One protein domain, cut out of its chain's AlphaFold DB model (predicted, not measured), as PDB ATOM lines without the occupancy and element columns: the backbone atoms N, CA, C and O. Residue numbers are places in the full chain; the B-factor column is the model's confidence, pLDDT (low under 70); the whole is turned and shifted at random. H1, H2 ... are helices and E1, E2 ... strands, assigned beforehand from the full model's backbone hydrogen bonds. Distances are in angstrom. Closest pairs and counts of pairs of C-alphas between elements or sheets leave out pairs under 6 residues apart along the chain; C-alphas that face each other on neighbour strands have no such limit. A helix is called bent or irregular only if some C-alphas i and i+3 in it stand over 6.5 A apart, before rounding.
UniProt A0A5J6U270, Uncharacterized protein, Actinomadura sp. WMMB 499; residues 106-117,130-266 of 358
ATOM      1  N   ASP A 106     -36.804  22.561  33.319       90.81
ATOM      2  CA  ASP A 106     -36.035  23.629  32.684       90.81
ATOM      3  C   ASP A 106     -36.909  24.517  31.792       90.81
ATOM      4  O   ASP A 106     -37.475  24.022  30.811       90.81
ATOM      5  N   PRO A 107     -36.997  25.831  32.065       91.88
ATOM      6  CA  PRO A 107     -37.575  26.767  31.115       91.88
ATOM      7  C   PRO A 107     -36.790  26.775  29.800       91.88
ATOM      8  O   PRO A 107     -35.564  26.658  29.792       91.88
ATOM      9  N   THR A 108     -37.485  26.996  28.688       93.62
ATOM     10  CA  THR A 108     -36.813  27.280  27.417       93.62
ATOM     11  C   THR A 108     -36.264  28.699  27.466       93.62
ATOM     12  O   THR A 108     -37.001  29.638  27.775       93.62
ATOM     13  N   VAL A 109     -34.981  28.864  27.147       94.81
ATOM     14  CA  VAL A 109     -34.312  30.168  27.104       94.81
ATOM     15  C   VAL A 109     -33.893  30.476  25.675       94.81
ATOM     16  O   VAL A 109     -33.155  29.718  25.052       94.81
ATOM     17  N   GLU A 110     -34.349  31.616  25.169       92.31
ATOM     18  CA  GLU A 110     -34.022  32.121  23.841       92.31
ATOM     19  C   GLU A 110     -33.373  33.499  23.965       92.31
ATOM     20  O   GLU A 110     -33.905  34.394  24.622       92.31
ATOM     21  N   CYS A 111     -32.220  33.676  23.320       88.25
ATOM     22  CA  CYS A 111     -31.477  34.934  23.302       88.25
ATOM     23  C   CYS A 111     -31.115  35.318  21.869       88.25
ATOM     24  O   CYS A 111     -30.711  34.477  21.064       88.25
ATOM     25  N   GLY A 112     -31.209  36.605  21.555       84.06
ATOM     26  CA  GLY A 112     -30.870  37.119  20.236       84.06
ATOM     27  C   GLY A 112     -30.524  38.599  20.254       84.06
ATOM     28  O   GLY A 112     -30.786  39.311  21.220       84.06
ATOM     29  N   LEU A 113     -29.940  39.062  19.154       78.94
ATOM     30  CA  LEU A 113     -29.855  40.482  18.837       78.94
ATOM     31  C   LEU A 113     -30.943  40.786  17.808       78.94
ATOM     32  O   LEU A 113     -31.196  39.972  16.924       78.94
ATOM     33  N   LEU A 114     -31.596  41.931  17.951       73.94
ATOM     34  CA  LEU A 114     -32.593  42.436  17.016       73.94
ATOM     35  C   LEU A 114     -31.911  43.328  15.981       73.94
ATOM     36  O   LEU A 114     -31.129  44.191  16.363       73.94
ATOM     37  N   ASP A 115     -32.260  43.174  14.707       63.38
ATOM     38  CA  ASP A 115     -31.678  43.964  13.613       63.38
ATOM     39  C   ASP A 115     -32.165  45.429  13.590       63.38
ATOM     40  O   ASP A 115     -31.499  46.302  13.032       63.38
ATOM     41  N   GLU A 116     -33.304  45.729  14.227       57.69
ATOM     42  CA  GLU A 116     -33.948  47.050  14.212       57.69
ATOM     43  C   GLU A 116     -33.882  47.782  15.569       57.69
ATOM     44  O   GLU A 116     -33.922  47.149  16.635       57.69
ATOM     45  N   PRO A 117     -33.822  49.130  15.574       57.34
ATOM     46  CA  PRO A 117     -33.866  49.906  16.803       57.34
ATOM     47  C   PRO A 117     -35.270  49.943  17.450       57.34
ATOM     48  O   PRO A 117     -36.265  50.130  16.758       57.34
ATOM     49  N   PRO A 130     -28.244  47.979  17.872       56.28
ATOM     50  CA  PRO A 130     -29.273  46.952  17.957       56.28
ATOM     51  C   PRO A 130     -29.478  46.422  19.374       56.28
ATOM     52  O   PRO A 130     -28.585  46.434  20.227       56.28
ATOM     53  N   HIS A 131     -30.710  45.996  19.606       70.94
ATOM     54  CA  HIS A 131     -31.255  45.724  20.922       70.94
ATOM     55  C   HIS A 131     -31.215  44.216  21.151       70.94
ATOM     56  O   HIS A 131     -31.610  43.455  20.276       70.94
ATOM     57  N   GLY A 132     -30.740  43.761  22.304       79.62
ATOM     58  CA  GLY A 132     -30.874  42.363  22.682       79.62
ATOM     59  C   GLY A 132     -32.336  42.015  22.945       79.62
ATOM     60  O   GLY A 132     -33.118  42.857  23.389       79.62
ATOM     61  N   VAL A 133     -32.706  40.770  22.676       85.62
ATOM     62  CA  VAL A 133     -33.945  40.158  23.144       85.62
ATOM     63  C   VAL A 133     -33.595  38.907  23.928       85.62
ATOM     64  O   VAL A 133     -32.747  38.116  23.515       85.62
ATOM     65  N   VAL A 134     -34.253  38.742  25.064       88.69
ATOM     66  CA  VAL A 134     -34.203  37.520  25.854       88.69
ATOM     67  C   VAL A 134     -35.617  37.112  26.220       88.69
ATOM     68  O   VAL A 134     -36.425  37.946  26.639       88.69
ATOM     69  N   THR A 135     -35.912  35.830  26.039       91.06
ATOM     70  CA  THR A 135     -37.183  35.222  26.410       91.06
ATOM     71  C   THR A 135     -36.916  33.962  27.221       91.06
ATOM     72  O   THR A 135     -36.151  33.099  26.805       91.06
ATOM     73  N   VAL A 136     -37.561  33.857  28.377       91.75
ATOM     74  CA  VAL A 136     -37.600  32.671  29.227       91.75
ATOM     75  C   VAL A 136     -39.046  32.205  29.273       91.75
ATOM     76  O   VAL A 136     -39.916  32.922  29.774       91.75
ATOM     77  N   ILE A 137     -39.292  31.018  28.728       90.19
ATOM     78  CA  ILE A 137     -40.615  30.409  28.615       90.19
ATOM     79  C   ILE A 137     -40.694  29.271  29.639       90.19
ATOM     80  O   ILE A 137     -40.008  28.260  29.464       90.19
ATOM     81  N   PRO A 138     -41.504  29.408  30.704       88.12
ATOM     82  CA  PRO A 138     -41.754  28.323  31.645       88.12
ATOM     83  C   PRO A 138     -42.253  27.066  30.924       88.12
ATOM     84  O   PRO A 138     -43.093  27.154  30.029       88.12
ATOM     85  N   THR A 139     -41.758  25.900  31.329       86.06
ATOM     86  CA  THR A 139     -42.193  24.600  30.805       86.06
ATOM     87  C   THR A 139     -42.656  23.698  31.947       86.06
ATOM     88  O   THR A 139     -42.361  23.946  33.116       86.06
ATOM     89  N   GLY A 140     -43.381  22.634  31.597       83.31
ATOM     90  CA  GLY A 140     -43.873  21.657  32.563       83.31
ATOM     91  C   GLY A 140     -44.989  22.183  33.468       83.31
ATOM     92  O   GLY A 140     -45.538  23.265  33.258       83.31
ATOM     93  N   ASP A 141     -45.342  21.368  34.460       80.94
ATOM     94  CA  ASP A 141     -46.354  21.695  35.462       80.94
ATOM     95  C   ASP A 141     -45.670  22.319  36.685       80.94
ATOM     96  O   ASP A 141     -45.155  21.624  37.563       80.94
ATOM     97  N   VAL A 142     -45.588  23.649  36.693       83.69
ATOM     98  CA  VAL A 142     -45.029  24.437  37.797       83.69
ATOM     99  C   VAL A 142     -46.085  25.386  38.365       83.69
ATOM    100  O   VAL A 142     -46.969  25.819  37.624       83.69
ATOM    101  N   PRO A 143     -46.000  25.766  39.656       85.06
ATOM    102  CA  PRO A 143     -46.908  26.759  40.225       85.06
ATOM    103  C   PRO A 143     -46.939  28.046  39.386       85.06
ATOM    104  O   PRO A 143     -45.882  28.544  38.996       85.06
ATOM    105  N   THR A 144     -48.125  28.620  39.150       85.38
ATOM    106  CA  THR A 144     -48.300  29.840  38.331       85.38
ATOM    107  C   THR A 144     -47.374  30.970  38.769       85.38
ATOM    108  O   THR A 144     -46.728  31.607  37.946       85.38
ATOM    109  N   ASP A 145     -47.236  31.163  40.075       83.50
ATOM    110  CA  ASP A 145     -46.380  32.199  40.650       83.50
ATOM    111  C   ASP A 145     -44.899  31.986  40.329       83.50
ATOM    112  O   ASP A 145     -44.147  32.941  40.154       83.50
ATOM    113  N   LEU A 146     -44.479  30.722  40.246       84.69
ATOM    114  CA  LEU A 146     -43.132  30.354  39.841       84.69
ATOM    115  C   LEU A 146     -42.938  30.627  38.347       84.69
ATOM    116  O   LEU A 146     -41.924  31.205  37.964       84.69
ATOM    117  N   ALA A 147     -43.936  30.274  37.527       86.00
ATOM    118  CA  ALA A 147     -43.962  30.572  36.099       86.00
ATOM    119  C   ALA A 147     -43.849  32.078  35.817       86.00
ATOM    120  O   ALA A 147     -43.068  32.483  34.959       86.00
ATOM    121  N   GLU A 148     -44.567  32.911  36.570       83.06
ATOM    122  CA  GLU A 148     -44.473  34.371  36.486       83.06
ATOM    123  C   GLU A 148     -43.118  34.899  36.972       83.06
ATOM    124  O   GLU A 148     -42.580  35.842  36.394       83.06
ATOM    125  N   LEU A 149     -42.554  34.285  38.016       80.31
ATOM    126  CA  LEU A 149     -41.302  34.709  38.632       80.31
ATOM    127  C   LEU A 149     -40.085  34.513  37.720       80.31
ATOM    128  O   LEU A 149     -39.298  35.442  37.530       80.31
ATOM    129  N   TRP A 150     -39.893  33.307  37.183       83.69
ATOM    130  CA  TRP A 150     -38.751  33.041  36.302       83.69
ATOM    131  C   TRP A 150     -39.034  33.376  34.833       83.69
ATOM    132  O   TRP A 150     -38.089  33.514  34.052       83.69
ATOM    133  N   GLY A 151     -40.308  33.567  34.469       85.25
ATOM    134  CA  GLY A 151     -40.736  33.994  33.148       85.25
ATOM    135  C   GLY A 151     -40.190  35.381  32.851       85.25
ATOM    136  O   GLY A 151     -40.252  36.299  33.670       85.25
ATOM    137  N   HIS A 152     -39.606  35.539  31.672       85.19
ATOM    138  CA  HIS A 152     -38.919  36.771  31.328       85.19
ATOM    139  C   HIS A 152     -39.083  37.051  29.853       85.19
ATOM    140  O   HIS A 152     -38.883  36.178  29.020       85.19
ATOM    141  N   HIS A 153     -39.432  38.281  29.519       85.88
ATOM    142  CA  HIS A 153     -39.310  38.769  28.163       85.88
ATOM    143  C   HIS A 153     -38.799  40.194  28.249       85.88
ATOM    144  O   HIS A 153     -39.490  41.080  28.760       85.88
ATOM    145  N   ALA A 154     -37.579  40.410  27.778       79.44
ATOM    146  CA  ALA A 154     -36.968  41.722  27.766       79.44
ATOM    147  C   ALA A 154     -36.366  42.000  26.399       79.44
ATOM    148  O   ALA A 154     -35.640  41.184  25.835       79.44
ATOM    149  N   LYS A 155     -36.647  43.201  25.896       79.88
ATOM    150  CA  LYS A 155     -35.893  43.817  24.812       79.88
ATOM    151  C   LYS A 155     -35.065  44.949  25.417       79.88
ATOM    152  O   LYS A 155     -35.608  45.737  26.189       79.88
ATOM    153  N   PHE A 156     -33.775  45.028  25.108       74.25
ATOM    154  CA  PHE A 156     -32.853  45.931  25.799       74.25
ATOM    155  C   PHE A 156     -31.790  46.520  24.862       74.25
ATOM    156  O   PHE A 156     -31.175  45.813  24.078       74.25
ATOM    157  N   THR A 157     -31.551  47.830  24.942       63.97
ATOM    158  CA  THR A 157     -30.424  48.525  24.275       63.97
ATOM    159  C   THR A 157     -29.123  48.403  25.055       63.97
ATOM    160  O   THR A 157     -28.045  48.291  24.474       63.97
ATOM    161  N   SER A 158     -29.278  48.550  26.368       61.41
ATOM    162  CA  SER A 158     -28.305  48.515  27.451       61.41
ATOM    163  C   SER A 158     -29.029  49.062  28.676       61.41
ATOM    164  O   SER A 158     -29.560  50.178  28.616       61.41
ATOM    165  N   SER A 159     -29.088  48.318  29.774       58.62
ATOM    166  CA  SER A 159     -29.597  48.883  31.024       58.62
ATOM    167  C   SER A 159     -28.442  49.462  31.842       58.62
ATOM    168  O   SER A 159     -27.344  48.919  31.848       58.62
ATOM    169  N   HIS A 160     -28.696  50.581  32.520       54.00
ATOM    170  CA  HIS A 160     -27.745  51.201  33.454       54.00
ATOM    171  C   HIS A 160     -27.940  50.702  34.888       54.00
ATOM    172  O   HIS A 160     -27.534  51.375  35.832       54.00
ATOM    173  N   ASP A 161     -28.633  49.577  35.074       54.97
ATOM    174  CA  ASP A 161     -28.882  49.086  36.420       54.97
ATOM    175  C   ASP A 161     -27.625  48.394  36.937       54.97
ATOM    176  O   ASP A 161     -27.179  47.383  36.393       54.97
ATOM    177  N   CYS A 162     -27.033  49.018  37.947       53.50
ATOM    178  CA  CYS A 162     -25.687  48.761  38.417       53.50
ATOM    179  C   CYS A 162     -25.661  47.680  39.512       53.50
ATOM    180  O   CYS A 162     -26.093  47.916  40.641       53.50
ATOM    181  N   GLY A 163     -25.070  46.530  39.171       67.00
ATOM    182  CA  GLY A 163     -24.548  45.524  40.103       67.00
ATOM    183  C   GLY A 163     -25.562  44.566  40.735       67.00
ATOM    184  O   GLY A 163     -26.779  44.756  40.676       67.00
ATOM    185  N   GLY A 164     -25.043  43.512  41.368       80.44
ATOM    186  CA  GLY A 164     -25.819  42.529  42.122       80.44
ATOM    187  C   GLY A 164     -26.289  41.327  41.304       80.44
ATOM    188  O   GLY A 164     -26.891  40.416  41.883       80.44
ATOM    189  N   THR A 165     -26.027  41.286  39.991       88.31
ATOM    190  CA  THR A 165     -26.369  40.132  39.141       88.31
ATOM    191  C   THR A 165     -25.570  38.888  39.518       88.31
ATOM    192  O   THR A 165     -26.066  37.777  39.355       88.31
ATOM    193  N   GLU A 166     -24.394  39.059  40.125       90.94
ATOM    194  CA  GLU A 166     -23.556  37.981  40.652       90.94
ATOM    195  C   GLU A 166     -24.244  37.170  41.761       90.94
ATOM    196  O   GLU A 166     -23.910  36.013  41.989       90.94
ATOM    197  N   SER A 167     -25.259  37.739  42.419       89.94
ATOM    198  CA  SER A 167     -26.031  37.041  43.454       89.94
ATOM    199  C   SER A 167     -27.180  36.186  42.905       89.94
ATOM    200  O   SER A 167     -27.736  35.359  43.631       89.94
ATOM    201  N   TRP A 168     -27.569  36.369  41.640       92.25
ATOM    202  CA  TRP A 168     -28.756  35.720  41.072       92.25
ATOM    203  C   TRP A 168     -28.587  34.223  40.817       92.25
ATOM    204  O   TRP A 168     -29.552  33.497  41.066       92.25
ATOM    205  N   PRO A 169     -27.402  33.712  40.426       94.62
ATOM    206  CA  PRO A 169     -27.182  32.271  40.373       94.62
ATOM    207  C   PRO A 169     -27.450  31.585  41.722       94.62
ATOM    208  O   PRO A 169     -28.068  30.532  41.744       94.62
ATOM    209  N   ALA A 170     -27.155  32.220  42.863       93.06
ATOM    210  CA  ALA A 170     -27.480  31.674  44.192       93.06
ATOM    211  C   ALA A 170     -28.985  31.739  44.560       93.06
ATOM    212  O   ALA A 170     -29.426  31.186  45.583       93.06
ATOM    213  N   LEU A 171     -29.800  32.445  43.767       91.81
ATOM    214  CA  LEU A 171     -31.263  32.398  43.861       91.81
ATOM    215  C   LEU A 171     -31.850  31.250  43.044       91.81
ATOM    216  O   LEU A 171     -32.878  30.698  43.425       91.81
ATOM    217  N   LEU A 172     -31.187  30.889  41.954       93.12
ATOM    218  CA  LEU A 172     -31.601  29.856  41.018       93.12
ATOM    219  C   LEU A 172     -30.452  28.856  40.830       93.12
ATOM    220  O   LEU A 172     -29.973  28.687  39.708       93.12
ATOM    221  N   PRO A 173     -29.956  28.221  41.909       95.75
ATOM    222  CA  PRO A 173     -28.687  27.503  41.868       95.75
ATOM    223  C   PRO A 173     -28.732  26.277  40.964       95.75
ATOM    224  O   PRO A 173     -27.687  25.832  40.515       95.75
ATOM    225  N   SER A 174     -29.925  25.775  40.638       95.69
ATOM    226  CA  SER A 174     -30.119  24.718  39.651       95.69
ATOM    227  C   SER A 174     -30.438  25.223  38.246       95.69
ATOM    228  O   SER A 174     -30.464  24.403  37.342       95.69
ATOM    229  N   HIS A 175     -30.657  26.516  38.000       95.12
ATOM    230  CA  HIS A 175     -31.129  27.042  36.709       95.12
ATOM    231  C   HIS A 175     -30.238  28.185  36.213       95.12
ATOM    232  O   HIS A 175     -30.717  29.296  35.965       95.12
ATOM    233  N   ARG A 176     -28.933  27.914  36.042       95.94
ATOM    234  CA  ARG A 176     -27.956  28.938  35.623       95.94
ATOM    235  C   ARG A 176     -28.369  29.685  34.350       95.94
ATOM    236  O   ARG A 176     -28.209  30.898  34.298       95.94
ATOM    237  N   GLU A 177     -28.945  29.005  33.355       96.69
ATOM    238  CA  GLU A 177     -29.312  29.650  32.088       96.69
ATOM    239  C   GLU A 177     -30.435  30.675  32.276       96.69
ATOM    240  O   GLU A 177     -30.424  31.734  31.653       96.69
ATOM    241  N   VAL A 178     -31.362  30.413  33.201       95.12
ATOM    242  CA  VAL A 178     -32.398  31.376  33.590       95.12
ATOM    243  C   VAL A 178     -31.757  32.562  34.309       95.12
ATOM    244  O   VAL A 178     -32.043  33.707  33.971       95.12
ATOM    245  N   ALA A 179     -30.846  32.322  35.258       94.56
ATOM    246  CA  ALA A 179     -30.131  33.409  35.931       94.56
ATOM    247  C   ALA A 179     -29.356  34.288  34.929       94.56
ATOM    248  O   ALA A 179     -29.442  35.515  34.993       94.56
ATOM    249  N   ALA A 180     -28.672  33.670  33.961       94.81
ATOM    250  CA  ALA A 180     -27.972  34.363  32.886       94.81
ATOM    251  C   ALA A 180     -28.932  35.169  32.001       94.81
ATOM    252  O   ALA A 180     -28.642  36.318  31.674       94.81
ATOM    253  N   ALA A 181     -30.093  34.604  31.656       93.31
ATOM    254  CA  ALA A 181     -31.106  35.263  30.836       93.31
ATOM    255  C   ALA A 181     -31.633  36.546  31.487       93.31
ATOM    256  O   ALA A 181     -31.728  37.580  30.828       93.31
ATOM    257  N   HIS A 182     -31.918  36.505  32.791       90.31
ATOM    258  CA  HIS A 182     -32.309  37.703  33.536       90.31
ATOM    259  C   HIS A 182     -31.148  38.693  33.650       90.31
ATOM    260  O   HIS A 182     -31.388  39.896  33.599       90.31
ATOM    261  N   ALA A 183     -29.906  38.219  33.826       89.81
ATOM    262  CA  ALA A 183     -28.719  39.068  33.994       89.81
ATOM    263  C   ALA A 183     -28.294  39.775  32.702       89.81
ATOM    264  O   ALA A 183     -27.690  40.848  32.761       89.81
ATOM    265  N   LEU A 184     -28.611  39.195  31.543       88.19
ATOM    266  CA  LEU A 184     -28.125  39.618  30.234       88.19
ATOM    267  C   LEU A 184     -28.368  41.107  29.896       88.19
ATOM    268  O   LEU A 184     -27.423  41.752  29.430       88.19
ATOM    269  N   PRO A 185     -29.545  41.709  30.183       84.44
ATOM    270  CA  PRO A 185     -29.787  43.140  29.971       84.44
ATOM    271  C   PRO A 185     -28.824  44.081  30.711       84.44
ATOM    272  O   PRO A 185     -28.724  45.258  30.353       84.44
ATOM    273  N   HIS A 186     -28.124  43.579  31.732       82.81
ATOM    274  CA  HIS A 186     -27.168  44.314  32.566       82.81
ATOM    275  C   HIS A 186     -25.705  44.067  32.163       82.81
ATOM    276  O   HIS A 186     -24.808  44.741  32.660       82.81
ATOM    277  N   GLN A 187     -25.441  43.121  31.255       84.75
ATOM    278  CA  GLN A 187     -24.072  42.773  30.846       84.75
ATOM    279  C   GLN A 187     -23.566  43.607  29.666       84.75
ATOM    280  O   GLN A 187     -22.359  43.735  29.469       84.75
ATOM    281  N   ILE A 188     -24.476  44.174  28.870       77.94
ATOM    282  CA  ILE A 188     -24.148  45.011  27.710       77.94
ATOM    283  C   ILE A 188     -24.222  46.484  28.130       77.94
ATOM    284  O   ILE A 188     -25.201  47.173  27.848       77.94
ATOM    285  N   ASP A 189     -23.189  46.956  28.833       73.81
ATOM    286  CA  ASP A 189     -23.068  48.352  29.269       73.81
ATOM    287  C   ASP A 189     -22.231  49.181  28.269       73.81
ATOM    288  O   ASP A 189     -21.035  48.920  28.113       73.81
ATOM    289  N   PRO A 190     -22.799  50.209  27.603       67.81
ATOM    290  CA  PRO A 190     -22.079  51.064  26.661       67.81
ATOM    291  C   PRO A 190     -20.965  51.887  27.315       67.81
ATOM    292  O   PRO A 190     -20.075  52.359  26.609       67.81
ATOM    293  N   TYR A 191     -20.998  52.067  28.635       71.81
ATOM    294  CA  TYR A 191     -19.954  52.765  29.385       71.81
ATOM    295  C   TYR A 191     -18.890  51.807  29.938       71.81
ATOM    296  O   TYR A 191     -17.858  52.257  30.456       71.81
ATOM    297  N   GLU A 192     -19.095  50.495  29.781       70.94
ATOM    298  CA  GLU A 192     -18.224  49.429  30.273       70.94
ATOM    299  C   GLU A 192     -17.867  49.620  31.765       70.94
ATOM    300  O   GLU A 192     -16.701  49.479  32.143       70.94
ATOM    301  N   TYR A 193     -18.796  50.062  32.621       73.62
ATOM    302  CA  TYR A 193     -18.552  50.122  34.062       73.62
ATOM    303  C   TYR A 193     -18.339  48.705  34.597       73.62
ATOM    304  O   TYR A 193     -19.099  47.793  34.264       73.62
ATOM    305  N   ALA A 194     -17.327  48.545  35.456       70.88
ATOM    306  CA  ALA A 194     -17.099  47.320  36.216       70.88
ATOM    307  C   ALA A 194     -18.264  47.129  37.197       70.88
ATOM    308  O   ALA A 194     -18.268  47.681  38.298       70.88
ATOM    309  N   SER A 195     -19.291  46.430  36.725       74.75
ATOM    310  CA  SER A 195     -20.558  46.216  37.421       74.75
ATOM    311  C   SER A 195     -20.703  44.756  37.850       74.75
ATOM    312  O   SER A 195     -21.814  44.327  38.153       74.75
ATOM    313  N   GLY A 196     -19.596  44.001  37.874       87.00
ATOM    314  CA  GLY A 196     -19.566  42.600  38.279       87.00
ATOM    315  C   GLY A 196     -19.867  41.618  37.149       87.00
ATOM    316  O   GLY A 196     -20.409  40.548  37.418       87.00
ATOM    317  N   GLN A 197     -19.555  41.940  35.891       90.38
ATOM    318  CA  GLN A 197     -19.773  41.035  34.753       90.38
ATOM    319  C   GLN A 197     -18.940  39.745  34.872       90.38
ATOM    320  O   GLN A 197     -19.449  38.648  34.646       90.38
ATOM    321  N   GLY A 198     -17.675  39.867  35.272       94.25
ATOM    322  CA  GLY A 198     -16.778  38.762  35.597       94.25
ATOM    323  C   GLY A 198     -17.263  37.969  36.806       94.25
ATOM    324  O   GLY A 198     -17.426  36.755  36.709       94.25
ATOM    325  N   ALA A 199     -17.618  38.653  37.897       94.69
ATOM    326  CA  ALA A 199     -18.212  38.021  39.080       94.69
ATOM    327  C   ALA A 199     -19.515  37.262  38.753       94.69
ATOM    328  O   ALA A 199     -19.759  36.173  39.266       94.69
ATOM    329  N   THR A 200     -20.337  37.802  37.849       95.25
ATOM    330  CA  THR A 200     -21.558  37.148  37.360       95.25
ATOM    331  C   THR A 200     -21.227  35.907  36.536       95.25
ATOM    332  O   THR A 200     -21.848  34.866  36.741       95.25
ATOM    333  N   ALA A 201     -20.232  35.973  35.644       97.00
ATOM    334  CA  ALA A 201     -19.763  34.803  34.903       97.00
ATOM    335  C   ALA A 201     -19.246  33.700  35.845       97.00
ATOM    336  O   ALA A 201     -19.566  32.529  35.639       97.00
ATOM    337  N   LEU A 202     -18.506  34.067  36.896       96.50
ATOM    338  CA  LEU A 202     -17.997  33.122  37.888       96.50
ATOM    339  C   LEU A 202     -19.131  32.473  38.693       96.50
ATOM    340  O   LEU A 202     -19.208  31.249  38.760       96.50
ATOM    341  N   ALA A 203     -20.085  33.263  39.190       96.75
ATOM    342  CA  ALA A 203     -21.262  32.740  39.885       96.75
ATOM    343  C   ALA A 203     -22.108  31.801  38.995       96.75
ATOM    344  O   ALA A 203     -22.643  30.796  39.465       96.75
ATOM    345  N   LEU A 204     -22.203  32.077  37.686       97.62
ATOM    346  CA  LEU A 204     -22.843  31.177  36.715       97.62
ATOM    347  C   LEU A 204     -22.056  29.877  36.492       97.62
ATOM    348  O   LEU A 204     -22.656  28.843  36.185       97.62
ATOM    349  N   ALA A 205     -20.726  29.909  36.613       97.50
ATOM    350  CA  ALA A 205     -19.882  28.721  36.505       97.50
ATOM    351  C   ALA A 205     -20.066  27.785  37.710       97.50
ATOM    352  O   ALA A 205     -20.080  26.562  37.537       97.50
ATOM    353  N   GLU A 206     -20.249  28.360  38.900       94.69
ATOM    354  CA  GLU A 206     -20.476  27.640  40.157       94.69
ATOM    355  C   GLU A 206     -21.870  27.011  40.254       94.69
ATOM    356  O   GLU A 206     -21.998  25.905  40.786       94.69
ATOM    357  N   ALA A 207     -22.892  27.680  39.713       96.06
ATOM    358  CA  ALA A 207     -24.261  27.172  39.669       96.06
ATOM    359  C   ALA A 207     -24.399  25.903  38.805       96.06
ATOM    360  O   ALA A 207     -23.506  25.527  38.043       96.06
ATOM    361  N   ASP A 208     -25.551  25.246  38.906       94.75
ATOM    362  CA  ASP A 208     -25.944  24.048  38.171       94.75
ATOM    363  C   ASP A 208     -26.997  24.341  37.086       94.75
ATOM    364  O   ASP A 208     -27.536  25.442  36.953       94.75
ATOM    365  N   GLY A 209     -27.261  23.326  36.262       94.00
ATOM    366  CA  GLY A 209     -28.218  23.378  35.156       94.00
ATOM    367  C   GLY A 209     -27.616  23.672  33.786       94.00
ATOM    368  O   GLY A 209     -26.390  23.763  33.670       94.00
ATOM    369  N   PRO A 210     -28.469  23.770  32.749       94.94
ATOM    370  CA  PRO A 210     -28.056  24.006  31.370       94.94
ATOM    371  C   PRO A 210     -27.226  25.276  31.221       94.94
ATOM    372  O   PRO A 210     -27.466  26.247  31.926       94.94
ATOM    373  N   ALA A 211     -26.293  25.282  30.275       96.44
ATOM    374  CA  ALA A 211     -25.609  26.481  29.809       96.44
ATOM    375  C   ALA A 211     -25.856  26.609  28.304       96.44
ATOM    376  O   ALA A 211     -25.618  25.652  27.568       96.44
ATOM    377  N   GLY A 212     -26.339  27.763  27.859       96.19
ATOM    378  CA  GLY A 212     -26.681  28.017  26.463       96.19
ATOM    379  C   GLY A 212     -26.388  29.454  26.045       96.19
ATOM    380  O   GLY A 212     -25.440  30.081  26.529       96.19
ATOM    381  N   GLY A 213     -27.210  29.975  25.133       95.62
ATOM    382  CA  GLY A 213     -27.064  31.299  24.527       95.62
ATOM    383  C   GLY A 213     -26.928  32.450  25.526       95.62
ATOM    384  O   GLY A 213     -26.100  33.343  25.319       95.62
ATOM    385  N   ALA A 214     -27.691  32.439  26.622       95.56
ATOM    386  CA  ALA A 214     -27.620  33.474  27.646       95.56
ATOM    387  C   ALA A 214     -26.278  33.411  28.378       95.56
ATOM    388  O   ALA A 214     -25.542  34.400  28.385       95.56
ATOM    389  N   THR A 215     -25.917  32.243  28.924       97.75
ATOM    390  CA  THR A 215     -24.643  32.050  29.636       97.75
ATOM    391  C   THR A 215     -23.446  32.350  28.730       97.75
ATOM    392  O   THR A 215     -22.529  33.067  29.132       97.75
ATOM    393  N   GLY A 216     -23.472  31.874  27.481       97.31
ATOM    394  CA  GLY A 216     -22.437  32.151  26.485       97.31
ATOM    395  C   GLY A 216     -22.290  33.644  26.183       97.31
ATOM    396  O   GLY A 216     -21.168  34.139  26.070       97.31
ATOM    397  N   THR A 217     -23.395  34.391  26.130       95.62
ATOM    398  CA  THR A 217     -23.350  35.843  25.902       95.62
ATOM    399  C   THR A 217     -22.820  36.604  27.119       95.62
ATOM    400  O   THR A 217     -21.998  37.505  26.945       95.62
ATOM    401  N   VAL A 218     -23.204  36.225  28.348       95.19
ATOM    402  CA  VAL A 218     -22.615  36.801  29.576       95.19
ATOM    403  C   VAL A 218     -21.100  36.579  29.593       95.19
ATOM    404  O   VAL A 218     -20.334  37.522  29.798       95.19
ATOM    405  N   LEU A 219     -20.662  35.353  29.291       97.56
ATOM    406  CA  LEU A 219     -19.247  34.999  29.228       97.56
ATOM    407  C   LEU A 219     -18.504  35.804  28.148       97.56
ATOM    408  O   LEU A 219     -17.418  36.318  28.407       97.56
ATOM    409  N   ALA A 220     -19.095  35.980  26.964       96.56
ATOM    410  CA  ALA A 220     -18.526  36.795  25.889       96.56
ATOM    411  C   ALA A 220     -18.320  38.264  26.306       96.56
ATOM    412  O   ALA A 220     -17.252  38.830  26.053       96.56
ATOM    413  N   CYS A 221     -19.310  38.870  26.973       93.69
ATOM    414  CA  CYS A 221     -19.206  40.230  27.504       93.69
ATOM    415  C   CYS A 221     -18.071  40.348  28.533       93.69
ATOM    416  O   CYS A 221     -17.238  41.251  28.431       93.69
ATOM    417  N   ALA A 222     -17.996  39.410  29.481       95.69
ATOM    418  CA  ALA A 222     -16.994  39.422  30.544       95.69
ATOM    419  C   ALA A 222     -15.563  39.182  30.009       95.69
ATOM    420  O   ALA A 222     -14.643  39.935  30.331       95.69
ATOM    421  N   LEU A 223     -15.374  38.224  29.089       97.56
ATOM    422  CA  LEU A 223     -14.078  37.953  28.441       97.56
ATOM    423  C   LEU A 223     -13.547  39.160  27.655       97.56
ATOM    424  O   LEU A 223     -12.332  39.326  27.523       97.56
ATOM    425  N   ALA A 224     -14.435  40.003  27.126       95.38
ATOM    426  CA  ALA A 224     -14.081  41.186  26.350       95.38
ATOM    427  C   ALA A 224     -14.095  42.497  27.160       95.38
ATOM    428  O   ALA A 224     -13.920  43.580  26.586       95.38
ATOM    429  N   HIS A 225     -14.265  42.421  28.483       94.19
ATOM    430  CA  HIS A 225     -14.402  43.593  29.340       94.19
ATOM    431  C   HIS A 225     -13.132  44.467  29.359       94.19
ATOM    432  O   HIS A 225     -12.007  43.976  29.195       94.19
ATOM    433  N   LYS A 226     -13.266  45.790  29.550       92.75
ATOM    434  CA  LYS A 226     -12.097  46.697  29.602       92.75
ATOM    435  C   LYS A 226     -11.237  46.491  30.841       92.75
ATOM    436  O   LYS A 226     -10.007  46.533  30.747       92.75
ATOM    437  N   ASP A 227     -11.874  46.230  31.976       92.75
ATOM    438  CA  ASP A 227     -11.201  45.971  33.246       92.75
ATOM    439  C   ASP A 227     -10.526  44.594  33.217       92.75
ATOM    440  O   ASP A 227     -11.094  43.620  32.730       92.75
ATOM    441  N   ALA A 228      -9.283  44.529  33.692       93.25
ATOM    442  CA  ALA A 228      -8.533  43.285  33.772       93.25
ATOM    443  C   ALA A 228      -9.041  42.329  34.848       93.25
ATOM    444  O   ALA A 228      -8.917  41.127  34.646       93.25
ATOM    445  N   ARG A 229      -9.627  42.840  35.935       93.81
ATOM    446  CA  ARG A 229     -10.199  42.003  36.998       93.81
ATOM    447  C   ARG A 229     -11.412  41.233  36.491       93.81
ATOM    448  O   ARG A 229     -11.420  40.017  36.553       93.81
ATOM    449  N   GLU A 230     -12.338  41.936  35.846       94.44
ATOM    450  CA  GLU A 230     -13.533  41.327  35.242       94.44
ATOM    451  C   GLU A 230     -13.167  40.251  34.203       94.44
ATOM    452  O   GLU A 230     -13.812  39.208  34.123       94.44
ATOM    453  N   ARG A 231     -12.091  40.461  33.427       96.00
ATOM    454  CA  ARG A 231     -11.591  39.432  32.501       96.00
ATOM    455  C   ARG A 231     -10.948  38.246  33.217       96.00
ATOM    456  O   ARG A 231     -11.105  37.134  32.733       96.00
ATOM    457  N   ALA A 232     -10.231  38.465  34.318       97.56
ATOM    458  CA  ALA A 232      -9.629  37.379  35.090       97.56
ATOM    459  C   ALA A 232     -10.713  36.454  35.665       97.56
ATOM    460  O   ALA A 232     -10.638  35.245  35.460       97.56
ATOM    461  N   ASP A 233     -11.771  37.026  36.250       97.81
ATOM    462  CA  ASP A 233     -12.929  36.263  36.736       97.81
ATOM    463  C   ASP A 233     -13.623  35.513  35.582       97.81
ATOM    464  O   ASP A 233     -14.020  34.358  35.723       97.81
ATOM    465  N   ALA A 234     -13.719  36.128  34.395       98.06
ATOM    466  CA  ALA A 234     -14.269  35.475  33.206       98.06
ATOM    467  C   ALA A 234     -13.407  34.300  32.708       98.06
ATOM    468  O   ALA A 234     -13.948  33.303  32.229       98.06
ATOM    469  N   VAL A 235     -12.077  34.400  32.804       98.75
ATOM    470  CA  VAL A 235     -11.159  33.293  32.493       98.75
ATOM    471  C   VAL A 235     -11.326  32.170  33.514       98.75
ATOM    472  O   VAL A 235     -11.405  31.011  33.118       98.75
ATOM    473  N   GLU A 236     -11.457  32.480  34.802       98.69
ATOM    474  CA  GLU A 236     -11.732  31.470  35.828       98.69
ATOM    475  C   GLU A 236     -13.076  30.769  35.583       98.69
ATOM    476  O   GLU A 236     -13.129  29.538  35.530       98.69
ATOM    477  N   ALA A 237     -14.136  31.532  35.304       98.62
ATOM    478  CA  ALA A 237     -15.439  30.997  34.918       98.62
ATOM    479  C   ALA A 237     -15.338  30.065  33.701       98.62
ATOM    480  O   ALA A 237     -15.888  28.960  33.700       98.62
ATOM    481  N   PHE A 238     -14.586  30.478  32.676       98.75
ATOM    482  CA  PHE A 238     -14.325  29.679  31.483       98.75
ATOM    483  C   PHE A 238     -13.646  28.347  31.821       98.75
ATOM    484  O   PHE A 238     -14.048  27.298  31.312       98.75
ATOM    485  N   LEU A 239     -12.621  28.377  32.678       98.75
ATOM    486  CA  LEU A 239     -11.875  27.195  33.106       98.75
ATOM    487  C   LEU A 239     -12.754  26.244  33.924       98.75
ATOM    488  O   LEU A 239     -12.764  25.046  33.643       98.75
ATOM    489  N   VAL A 240     -13.542  26.768  34.867       98.25
ATOM    490  CA  VAL A 240     -14.489  25.983  35.673       98.25
ATOM    491  C   VAL A 240     -15.538  25.318  34.782       98.25
ATOM    492  O   VAL A 240     -15.734  24.105  34.867       98.25
ATOM    493  N   MET A 241     -16.177  26.065  33.876       98.19
ATOM    494  CA  MET A 241     -17.168  25.498  32.955       98.19
ATOM    495  C   MET A 241     -16.545  24.467  32.004       98.19
ATOM    496  O   MET A 241     -17.159  23.436  31.737       98.19
ATOM    497  N   SER A 242     -15.318  24.707  31.529       97.81
ATOM    498  CA  SER A 242     -14.582  23.755  30.683       97.81
ATOM    499  C   SER A 242     -14.289  22.455  31.429       97.81
ATOM    500  O   SER A 242     -14.581  21.377  30.917       97.81
ATOM    501  N   ALA A 243     -13.760  22.547  32.651       97.38
ATOM    502  CA  ALA A 243     -13.422  21.392  33.478       97.38
ATOM    503  C   ALA A 243     -14.658  20.565  33.862       97.38
ATOM    504  O   ALA A 243     -14.579  19.343  33.962       97.38
ATOM    505  N   ARG A 244     -15.809  21.225  34.036       95.50
ATOM    506  CA  ARG A 244     -17.097  20.579  34.324       95.50
ATOM    507  C   ARG A 244     -17.812  20.046  33.078       95.50
ATOM    508  O   ARG A 244     -18.839  19.399  33.223       95.50
ATOM    509  N   GLY A 245     -17.304  20.308  31.870       95.62
ATOM    510  CA  GLY A 245     -17.962  19.914  30.619       95.62
ATOM    511  C   GLY A 245     -19.252  20.689  30.325       95.62
ATOM    512  O   GLY A 245     -20.102  20.204  29.587       95.62
ATOM    513  N   HIS A 246     -19.412  21.878  30.911       95.94
ATOM    514  CA  HIS A 246     -20.616  22.712  30.819       95.94
ATOM    515  C   HIS A 246     -20.378  24.025  30.053       95.94
ATOM    516  O   HIS A 246     -21.206  24.926  30.117       95.94
ATOM    517  N   LEU A 247     -19.237  24.180  29.371       98.38
ATOM    518  CA  LEU A 247     -18.916  25.408  28.640       98.38
ATOM    519  C   LEU A 247     -19.842  25.583  27.416       98.38
ATOM    520  O   LEU A 247     -19.764  24.764  26.496       98.38
ATOM    521  N   PRO A 248     -20.631  26.676  27.323       97.94
ATOM    522  CA  PRO A 248     -21.428  26.998  26.137       97.94
ATOM    523  C   PRO A 248     -20.534  27.624  25.050       97.94
ATOM    524  O   PRO A 248     -20.654  28.797  24.696       97.94
ATOM    525  N   ALA A 249     -19.560  26.853  24.560       98.31
ATOM    526  CA  ALA A 249     -18.446  27.350  23.754       98.31
ATOM    527  C   ALA A 249     -18.902  27.964  22.417       98.31
ATOM    528  O   ALA A 249     -18.512  29.080  22.070       98.31
ATOM    529  N   THR A 250     -19.773  27.267  21.687       97.62
ATOM    530  CA  THR A 250     -20.312  27.736  20.401       97.62
ATOM    531  C   THR A 250     -21.182  28.983  20.564       97.62
ATOM    532  O   THR A 250     -21.071  29.921  19.770       97.62
ATOM    533  N   ASP A 251     -22.003  29.034  21.616       97.75
ATOM    534  CA  ASP A 251     -22.827  30.200  21.941       97.75
ATOM    535  C   ASP A 251     -21.966  31.412  22.310       97.75
ATOM    536  O   ASP A 251     -22.192  32.509  21.799       97.75
ATOM    537  N   ALA A 252     -20.924  31.216  23.124       97.88
ATOM    538  CA  ALA A 252     -19.973  32.269  23.472       97.88
ATOM    539  C   ALA A 252     -19.226  32.798  22.236       97.88
ATOM    540  O   ALA A 252     -19.086  34.009  22.069       97.88
ATOM    541  N   GLY A 253     -18.793  31.918  21.329       98.00
ATOM    542  CA  GLY A 253     -18.165  32.321  20.067       98.00
ATOM    543  C   GLY A 253     -19.112  33.108  19.158       98.00
ATOM    544  O   GLY A 253     -18.753  34.171  18.645       98.00
ATOM    545  N   THR A 254     -20.354  32.637  19.030       96.75
ATOM    546  CA  THR A 254     -21.416  33.330  18.287       96.75
ATOM    547  C   THR A 254     -21.680  34.718  18.872       96.75
ATOM    548  O   THR A 254     -21.754  35.702  18.131       96.75
ATOM    549  N   ALA A 255     -21.764  34.824  20.200       94.94
ATOM    550  CA  ALA A 255     -21.931  36.089  20.902       94.94
ATOM    551  C   ALA A 255     -20.739  37.032  20.677       94.94
ATOM    552  O   ALA A 255     -20.957  38.200  20.360       94.94
ATOM    553  N   ILE A 256     -19.492  36.543  20.746       95.88
ATOM    554  CA  ILE A 256     -18.297  37.353  20.451       95.88
ATOM    555  C   ILE A 256     -18.366  37.932  19.035       95.88
ATOM    556  O   ILE A 256     -18.132  39.130  18.842       95.88
ATOM    557  N   GLY A 257     -18.699  37.096  18.048       94.38
ATOM    558  CA  GLY A 257     -18.827  37.509  16.655       94.38
ATOM    559  C   GLY A 257     -19.886  38.598  16.478       94.38
ATOM    560  O   GLY A 257     -19.584  39.696  16.009       94.38
ATOM    561  N   ARG A 258     -21.109  38.322  16.939       91.62
ATOM    562  CA  ARG A 258     -22.250  39.237  16.819       91.62
ATOM    563  C   ARG A 258     -22.035  40.559  17.560       91.62
ATOM    564  O   ARG A 258     -22.232  41.621  16.980       91.62
ATOM    565  N   LEU A 259     -21.579  40.521  18.813       89.50
ATOM    566  CA  LEU A 259     -21.341  41.729  19.616       89.50
ATOM    567  C   LEU A 259     -20.204  42.593  19.054       89.50
ATOM    568  O   LEU A 259     -20.220  43.812  19.220       89.50
ATOM    569  N   THR A 260     -19.229  41.987  18.375       90.88
ATOM    570  CA  THR A 260     -18.168  42.729  17.682       90.88
ATOM    571  C   THR A 260     -18.702  43.451  16.445       90.88
ATOM    572  O   THR A 260     -18.332  44.603  16.229       90.88
ATOM    573  N   GLN A 261     -19.578  42.819  15.649       87.19
ATOM    574  CA  GLN A 261     -20.174  43.444  14.454       87.19
ATOM    575  C   GLN A 261     -20.930  44.734  14.787       87.19
ATOM    576  O   GLN A 261     -20.950  45.667  13.990       87.19
ATOM    577  N   ILE A 262     -21.520  44.791  15.982       82.81
ATOM    578  CA  ILE A 262     -22.289  45.941  16.469       82.81
ATOM    579  C   ILE A 262     -21.482  46.831  17.429       82.81
ATOM    580  O   ILE A 262     -22.055  47.625  18.174       82.81
ATOM    581  N   ASP A 263     -20.152  46.677  17.434       84.19
ATOM    582  CA  ASP A 263     -19.194  47.478  18.204       84.19
ATOM    583  C   ASP A 263     -19.404  47.487  19.732       84.19
ATOM    584  O   ASP A 263     -18.884  48.360  20.433       84.19
ATOM    585  N   ARG A 264     -20.118  46.492  20.278       85.25
ATOM    586  CA  ARG A 264     -20.394  46.368  21.721       85.25
ATOM    587  C   ARG A 264     -19.240  45.798  22.519       85.25
ATOM    588  O   ARG A 264     -19.112  46.110  23.696       85.25
ATOM    589  N   ILE A 265     -18.398  44.991  21.887       89.44
ATOM    590  CA  ILE A 265     -17.178  44.477  22.503       89.44
ATOM    591  C   ILE A 265     -15.986  44.685  21.576       89.44
ATOM    592  O   ILE A 265     -16.135  44.861  20.365       89.44
ATOM    593  N   LYS A 266     -14.777  44.641  22.142       90.62
ATOM    594  CA  LYS A 266     -13.535  44.694  21.365       90.62
ATOM    595  C   LYS A 266     -12.913  43.296  21.275       90.62
ATOM    596  O   LYS A 266     -12.535  42.740  22.309       90.62
TER     597      LYS A 266
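What this domain is: This is residues 106 to 117 and 130 to 266 of the 358 residues of an uncharacterized protein of Actinomadura sp. WMMB 499 (UniProt A0A5J6U270). A small three-stranded sheet forms a wall along one side of a cluster of crossed helices, with H2 and H4 over one face and the other face bare. H4 runs through the middle of the cluster, between the side-by-side pair H3 and H5 and, on its other side, H6; small H1 lies near one end of the sheet, away from the cluster. The printed part has 149 residues, with three named strands and six named helices in the order E1 E2 H1 E3 H2 H3 H4 H5 H6; the class is mostly helix, and the sheet, E1 - E2 - E3, is antiparallel. The whole is compact, with a radius of gyration of the C-alphas of 14.1 A and spans of 42 by 38 by 27 A.

How they stand to each other: Begin at E1, residues 108 to 113, antiparallel to E2, residues 132 to 137, with N 110 and O 135 2.9 A apart. H1, residues 144 to 150, only grazes the sheet with residues 147 to 150. E3, residues 152 to 156, is antiparallel to E2, with N 154 and O 134 2.9 A apart. H2, residues 176 to 186, is on the sheet at a height of 8.9 A; its closest C-alphas to E2 are Ala 181 and Val 134, 6.3 A. It is irregular, but only just: C-alphas 182 and 185 are 7.0 A apart. The hub is H4, residues 213 to 223, which stands up from the sheet on the same face as H2: two layers, helices on one face of a sheet. H4 touches H2 at a steep tilt of 56 degrees, closest at the C-alphas of Ala 214 and Ala 181, 5.1 A. H3, residues 197 to 206, touches H5, residues 228 to 243, at a shallow tilt of 20 degrees, closest at the C-alphas of Gly 198 and Glu 230, 4.2 A. H6, residues 249 to 261, touches H4, closest at the C-alphas of Ala 252 and Gly 216, 3.9 A. Each O i to N i+4 pair is within hydrogen-bond range in H1, H3, H4, H5 and H6; in H2, 5 of 7 are.

Where its parts are: Find C-alpha 108 at (-36.813, 27.280, 27.417); from there E1 runs 17.2 A, and E2 runs 16.5 A. H1 measures 10.3 A, E3 12.3 A, H2 15.7 A, H3 14.5 A and H4 15.1 A. Find C-alpha 228 at (-8.533, 43.285, 33.772), where H5 begins its 22.4 A. H6 runs 18.7 A to C-alpha 261 at (-20.174, 43.444, 14.454).

The domain as a whole: The C-alphas farthest apart, of Asp 141 and Ala 228, are 43.6 A apart. Residues 118 to 129 are not printed; C-alphas 117 and 130 are 5.6 A apart across the cut. The link from E3 to H2 is long, 19 residues. Confidence is under 70 at residues 115 to 117, 130, 157 to 163 and 190.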